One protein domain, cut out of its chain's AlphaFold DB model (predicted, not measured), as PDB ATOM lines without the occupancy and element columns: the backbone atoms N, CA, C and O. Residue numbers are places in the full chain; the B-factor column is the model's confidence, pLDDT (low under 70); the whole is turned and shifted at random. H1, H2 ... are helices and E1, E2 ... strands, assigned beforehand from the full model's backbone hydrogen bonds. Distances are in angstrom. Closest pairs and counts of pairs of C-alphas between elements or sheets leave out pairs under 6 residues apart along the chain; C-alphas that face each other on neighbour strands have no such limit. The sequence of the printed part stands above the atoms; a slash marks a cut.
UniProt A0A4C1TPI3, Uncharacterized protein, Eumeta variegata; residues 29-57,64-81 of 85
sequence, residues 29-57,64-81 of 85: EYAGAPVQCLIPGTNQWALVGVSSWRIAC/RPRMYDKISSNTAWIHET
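AT A GLANCE: This is residues 29 to 57 and 64 to 81 of the 85 residues of an uncharacterized protein of Eumeta variegata (UniProt A0A4C1TPI3). A two-stranded hairpin, E1 and E2, is widened into a small three-stranded sheet by the short strand E3 beside the last residues of E2, and a short helix, H1, sticks out from it with residues 74 to 81 standing free. The hairpin's turn near Gly 41 and the end before the cut at Cys 57 make the longest dimension. The printed part has 47 residues with three named strands and then one named helix, in the order E1, E2, E3, H1; the sheet's order is E1, E2, E3, all antiparallel. The class is mixed, helices and strands, though under half of the residues are in named elements. The whole is loose, with a radius of gyration of the C-alphas of 12.8 A, and flat, spanning 38 by 30 by 14 A.

HOW THE PARTS SIT: E1, residues 34 to 38, and E2, residues 45 to 51, form a hairpin, antiparallel with 149 degrees between their directions. The C-alphas of Gln 36 and Leu 47 face each other at 4.5 A, and N 35 and O 49 are within hydrogen-bond range at 2.9 A, as are N 46 and O 37 at 2.8 A. E2 is the inner strand. On from the cut, E3, residues 68 to 70, is antiparallel to E2 at 124 degrees; the C-alphas of Ser 51 and Tyr 68 face each other at 4.6 A, and N 69 and O 50 are within hydrogen-bond range at 2.8 A. E1 and E3 are the edge strands, and their closest C-alphas, those of Val 35 and Tyr 68, are 7.9 A apart. H1, residues 75 to 81, is not on the sheet, and it is apart from E1 and from E2. In H1 every O i to N i+4 pair is within hydrogen-bond range.

IN THESE COORDINATES: E1 begins at C-alpha 34 (99.527, 31.565, 78.257) and runs 13.0 A from first to last C-alpha. E2 runs 16.5 A, from C-alpha 45 (88.621, 30.656, 80.282) to C-alpha 51. E3 covers 6.1 A from C-alpha 68 to C-alpha 70. H1 covers 9.9 A and ends at C-alpha 81 (101.665, 14.528, 71.154).

THE WHOLE: The two C-alphas farthest apart are those of Gly 41 and Cys 57, at 38.8 A. Residues 58 to 63 are cut out, and C-alphas 57 and 64 are 9.4 A apart across the cut, which lies in the link from E2 to E3. The link from E1 to E2 is short and that from E3 to H1 is tight. The mean pLDDT of the printed part is 89.5; residue 29 and residues 56 to 57 are under 70.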
ATOM      1  N   GLU A  29     105.118  40.223  80.154       67.94
ATOM      2  CA  GLU A  29     104.762  38.927  79.597       67.94
ATOM      3  C   GLU A  29     106.036  38.253  79.055       67.94
ATOM      4  O   GLU A  29     106.738  38.814  78.206       67.94
ATOM      5  N   TYR A  30     106.362  37.070  79.580       79.94
ATOM      6  CA  TYR A  30     107.505  36.259  79.148       79.94
ATOM      7  C   TYR A  30     107.092  35.329  78.013       79.94
ATOM      8  O   TYR A  30     106.011  34.760  78.085       79.94
ATOM      9  N   ALA A  31     107.970  35.110  77.029       87.19
ATOM     10  CA  ALA A  31     107.731  34.127  75.972       87.19
ATOM     11  C   ALA A  31     107.382  32.748  76.564       87.19
ATOM     12  O   ALA A  31     108.024  32.291  77.513       87.19
ATOM     13  N   GLY A  32     106.362  32.100  76.005       90.62
ATOM     14  CA  GLY A  32     105.792  30.861  76.534       90.62
ATOM     15  C   GLY A  32     104.636  31.064  77.522       90.62
ATOM     16  O   GLY A  32     103.971  30.091  77.875       90.62
ATOM     17  N   ALA A  33     104.351  32.295  77.960       91.50
ATOM     18  CA  ALA A  33     103.211  32.573  78.831       91.50
ATOM     19  C   ALA A  33     101.865  32.339  78.111       91.50
ATOM     20  O   ALA A  33     101.747  32.644  76.916       91.50
ATOM     21  N   PRO A  34     100.842  31.828  78.823       92.31
ATOM     22  CA  PRO A  34      99.527  31.565  78.257       92.31
ATOM     23  C   PRO A  34      98.737  32.856  78.019       92.31
ATOM     24  O   PRO A  34      98.645  33.712  78.898       92.31
ATOM     25  N   VAL A  35      98.069  32.939  76.869       91.94
ATOM     26  CA  VAL A  35      97.083  33.983  76.570       91.94
ATOM     27  C   VAL A  35      95.692  33.391  76.698       91.94
ATOM     28  O   VAL A  35      95.343  32.447  75.982       91.94
ATOM     29  N   GLN A  36      94.888  33.948  77.598       93.62
ATOM     30  CA  GLN A  36      93.558  33.438  77.912       93.62
ATOM     31  C   GLN A  36      92.477  34.494  77.684       93.62
ATOM     32  O   GLN A  36      92.674  35.671  77.979       93.62
ATOM     33  N   CYS A  37      91.311  34.051  77.212       92.31
ATOM     34  CA  CYS A  37      90.114  34.876  77.064       92.31
ATOM     35  C   CYS A  37      88.942  34.244  77.820       92.31
ATOM     36  O   CYS A  37      88.739  33.032  77.750       92.31
ATOM     37  N   LEU A  38      88.139  35.063  78.498       95.50
ATOM     38  CA  LEU A  38      86.878  34.615  79.085       95.50
ATOM     39  C   LEU A  38      85.863  34.343  77.966       95.50
ATOM     40  O   LEU A  38      85.659  35.194  77.098       95.50
ATOM     41  N   ILE A  39      85.217  33.177  77.988       94.50
ATOM     42  CA  ILE A  39      84.169  32.836  77.022       94.50
ATOM     43  C   ILE A  39      82.871  33.559  77.434       94.50
ATOM     44  O   ILE A  39      82.362  33.299  78.532       94.50
ATOM     45  N   PRO A  40      82.299  34.432  76.579       94.62
ATOM     46  CA  PRO A  40      81.093  35.189  76.910       94.62
ATOM     47  C   PRO A  40      79.919  34.292  77.317       94.62
ATOM     48  O   PRO A  40      79.676  33.257  76.704       94.62
ATOM     49  N   GLY A  41      79.175  34.703  78.347       96.06
ATOM     50  CA  GLY A  41      78.027  33.940  78.858       96.06
ATOM     51  C   GLY A  41      78.401  32.705  79.684       96.06
ATOM     52  O   GLY A  41      77.516  31.959  80.096       96.06
ATOM     53  N   THR A  42      79.691  32.493  79.956       95.06
ATOM     54  CA  THR A  42      80.188  31.399  80.796       95.06
ATOM     55  C   THR A  42      81.188  31.924  81.832       95.06
ATOM     56  O   THR A  42      81.663  33.052  81.733       95.06
ATOM     57  N   ASN A  43      81.564  31.077  82.794       94.56
ATOM     58  CA  ASN A  43      82.679  31.323  83.719       94.56
ATOM     59  C   ASN A  43      83.946  30.542  83.318       94.56
ATOM     60  O   ASN A  43      84.755  30.185  84.174       94.56
ATOM     61  N   GLN A  44      84.097  30.216  82.031       96.31
ATOM     62  CA  GLN A  44      85.216  29.427  81.518       96.31
ATOM     63  C   GLN A  44      86.226  30.306  80.778       96.31
ATOM     64  O   GLN A  44      85.859  31.207  80.024       96.31
ATOM     65  N   TRP A  45      87.510  30.005  80.970       95.50
ATOM     66  CA  TRP A  45      88.621  30.656  80.282       95.50
ATOM     67  C   TRP A  45      89.148  29.747  79.176       95.50
ATOM     68  O   TRP A  45      89.513  28.600  79.429       95.50
ATOM     69  N   ALA A  46      89.207  30.266  77.954       94.12
ATOM     70  CA  ALA A  46      89.817  29.594  76.818       94.12
ATOM     71  C   ALA A  46      91.276  30.026  76.680       94.12
ATOM     72  O   ALA A  46      91.574  31.221  76.683       94.12
ATOM     73  N   LEU A  47      92.176  29.063  76.498       94.06
ATOM     74  CA  LEU A  47      93.547  29.326  76.079       94.06
ATOM     75  C   LEU A  47      93.552  29.594  74.562       94.06
ATOM     76  O   LEU A  47      93.210  28.712  73.775       94.06
ATOM     77  N   VAL A  48      93.896  30.816  74.151       93.94
ATOM     78  CA  VAL A  48      93.780  31.272  72.749       93.94
ATOM     79  C   VAL A  48      95.126  31.441  72.052       93.94
ATOM     80  O   VAL A  48      95.200  31.372  70.822       93.94
ATOM     81  N   GLY A  49      96.197  31.618  72.822       94.19
ATOM     82  CA  GLY A  49      97.539  31.756  72.287       94.19
ATOM     83  C   GLY A  49      98.625  31.513  73.322       94.19
ATOM     84  O   GLY A  49      98.355  31.345  74.514       94.19
ATOM     85  N   VAL A  50      99.859  31.519  72.838       94.25
ATOM     86  CA  VAL A  50     101.077  31.519  73.647       94.25
ATOM     87  C   VAL A  50     101.885  32.745  73.247       94.25
ATOM     88  O   VAL A  50     102.011  33.041  72.060       94.25
ATOM     89  N   SER A  51     102.397  33.498  74.214       91.31
ATOM     90  CA  SER A  51     103.283  34.627  73.921       91.31
ATOM     91  C   SER A  51     104.551  34.173  73.218       91.31
ATOM     92  O   SER A  51     105.226  33.234  73.643       91.31
ATOM     93  N   SER A  52     104.868  34.861  72.127       88.88
ATOM     94  CA  SER A  52     106.079  34.600  71.366       88.88
ATOM     95  C   SER A  52     107.217  35.517  71.817       88.88
ATOM     96  O   SER A  52     107.076  36.358  72.714       88.88
ATOM     97  N   TRP A  53     108.376  35.358  71.185       81.69
ATOM     98  CA  TRP A  53     109.480  36.293  71.350       81.69
ATOM     99  C   TRP A  53     109.103  37.663  70.774       81.69
ATOM    100  O   TRP A  53     108.259  37.792  69.886       81.69
ATOM    101  N   ARG A  54     109.742  38.716  71.282       75.62
ATOM    102  CA  ARG A  54     109.545  40.076  70.782       75.62
ATOM    103  C   ARG A  54     110.877  40.768  70.578       75.62
ATOM    104  O   ARG A  54     111.818  40.568  71.342       75.62
ATOM    105  N   ILE A  55     110.928  41.637  69.574       71.88
ATOM    106  CA  ILE A  55     112.051  42.556  69.401       71.88
ATOM    107  C   ILE A  55     111.933  43.629  70.484       71.88
ATOM    108  O   ILE A  55     111.024  44.465  70.447       71.88
ATOM    109  N   ALA A  56     112.845  43.590  71.455       68.69
ATOM    110  CA  ALA A  56     112.962  44.626  72.473       68.69
ATOM    111  C   ALA A  56     113.325  45.988  71.846       68.69
ATOM    112  O   ALA A  56     113.855  46.053  70.739       68.69
ATOM    113  N   CYS A  57     113.047  47.069  72.581       63.22
ATOM    114  CA  CYS A  57     113.357  48.461  72.228       63.22
ATOM    115  C   CYS A  57     112.650  48.969  70.959       63.22
ATOM    116  O   CYS A  57     113.056  48.710  69.824       63.22
ATOM    117  N   ARG A  64     104.897  48.373  69.211       71.69
ATOM    118  CA  ARG A  64     104.939  47.191  68.342       71.69
ATOM    119  C   ARG A  64     103.831  46.226  68.763       71.69
ATOM    120  O   ARG A  64     103.672  46.009  69.966       71.69
ATOM    121  N   PRO A  65     103.088  45.621  67.817       76.06
ATOM    122  CA  PRO A  65     102.098  44.609  68.160       76.06
ATOM    123  C   PRO A  65     102.729  43.491  68.991       76.06
ATOM    124  O   PRO A  65     103.823  43.019  68.673       76.06
ATOM    125  N   ARG A  66     102.035  43.043  70.041       81.25
ATOM    126  CA  ARG A  66     102.403  41.788  70.702       81.25
ATOM    127  C   ARG A  66     102.101  40.627  69.761       81.25
ATOM    128  O   ARG A  66     101.029  40.577  69.159       81.25
ATOM    129  N   MET A  67     103.071  39.727  69.624       86.88
ATOM    130  CA  MET A  67     102.950  38.522  68.813       86.88
ATOM    131  C   MET A  67     102.621  37.332  69.702       86.88
ATOM    132  O   MET A  67     103.244  37.114  70.742       86.88
ATOM    133  N   TYR A  68     101.640  36.564  69.248       91.12
ATOM    134  CA  TYR A  68     101.136  35.383  69.920       91.12
ATOM    135  C   TYR A  68     101.035  34.253  68.910       91.12
ATOM    136  O   TYR A  68     100.493  34.443  67.818       91.12
ATOM    137  N   ASP A  69     101.509  33.076  69.292       93.31
ATOM    138  CA  ASP A  69     101.310  31.865  68.515       93.31
ATOM    139  C   ASP A  69      99.882  31.373  68.747       93.31
ATOM    140  O   ASP A  69      99.461  31.108  69.877       93.31
ATOM    141  N   LYS A  70      99.096  31.298  67.669       94.38
ATOM    142  CA  LYS A  70      97.692  30.890  67.735       94.38
ATOM    143  C   LYS A  70      97.609  29.397  68.039       94.38
ATOM    144  O   LYS A  70      98.133  28.572  67.298       94.38
ATOM    145  N   ILE A  71      96.886  29.025  69.090       94.81
ATOM    146  CA  ILE A  71      96.793  27.608  69.479       94.81
ATOM    147  C   ILE A  71      95.893  26.819  68.534       94.81
ATOM    148  O   ILE A  71      96.176  25.663  68.231       94.81
ATOM    149  N   SER A  72      94.839  27.448  68.005       94.44
ATOM    150  CA  SER A  72      93.858  26.757  67.166       94.44
ATOM    151  C   SER A  72      94.450  26.154  65.885       94.44
ATOM    152  O   SER A  72      93.837  25.263  65.314       94.44
ATOM    153  N   SER A  73      95.596  26.645  65.397       93.50
ATOM    154  CA  SER A  73      96.275  26.086  64.217       93.50
ATOM    155  C   SER A  73      97.075  24.815  64.514       93.50
ATOM    156  O   SER A  73      97.447  24.122  63.577       93.50
ATOM    157  N   ASN A  74      97.324  24.502  65.789       94.25
ATOM    158  CA  ASN A  74      98.206  23.411  66.215       94.25
ATOM    159  C   ASN A  74      97.474  22.306  67.001       94.25
ATOM    160  O   ASN A  74      98.115  21.409  67.540       94.25
ATOM    161  N   THR A  75      96.140  22.346  67.083       95.06
ATOM    162  CA  THR A  75      95.350  21.439  67.939       95.06
ATOM    163  C   THR A  75      95.556  19.965  67.609       95.06
ATOM    164  O   THR A  75      95.700  19.164  68.528       95.06
ATOM    165  N   ALA A  76      95.624  19.603  66.325       96.06
ATOM    166  CA  ALA A  76      95.856  18.221  65.904       96.06
ATOM    167  C   ALA A  76      97.187  17.674  66.449       96.06
ATOM    168  O   ALA A  76      97.198  16.636  67.106       96.06
ATOM    169  N   TRP A  77      98.278  18.422  66.259       96.69
ATOM    170  CA  TRP A  77      99.604  18.062  66.765       96.69
ATOM    171  C   TRP A  77      99.649  17.994  68.299       96.69
ATOM    172  O   TRP A  77     100.255  17.081  68.859       96.69
ATOM    173  N   ILE A  78      98.979  18.925  68.991       95.12
ATOM    174  CA  ILE A  78      98.894  18.917  70.460       95.12
ATOM    175  C   ILE A  78      98.217  17.628  70.943       95.12
ATOM    176  O   ILE A  78      98.737  16.962  71.836       95.12
ATOM    177  N   HIS A  79      97.077  17.263  70.349       96.12
ATOM    178  CA  HIS A  79      96.356  16.045  70.718       96.12
ATOM    179  C   HIS A  79      97.160  14.782  70.420       96.12
ATOM    180  O   HIS A  79      97.202  13.889  71.261       96.12
ATOM    181  N   GLU A  80      97.805  14.712  69.256       97.56
ATOM    182  CA  GLU A  80      98.690  13.602  68.902       97.56
ATOM    183  C   GLU A  80      99.816  13.451  69.931       97.56
ATOM    184  O   GLU A  80      99.985  12.382  70.509       97.56
ATOM    185  N   THR A  81     100.520  14.541  70.236       97.19
ATOM    186  CA  THR A  81     101.665  14.528  71.154       97.19
ATOM    187  C   THR A  81     101.253  14.107  72.566       97.19
ATOM    188  O   THR A  81     101.865  13.209  73.139       97.19
TER     189      THR A  81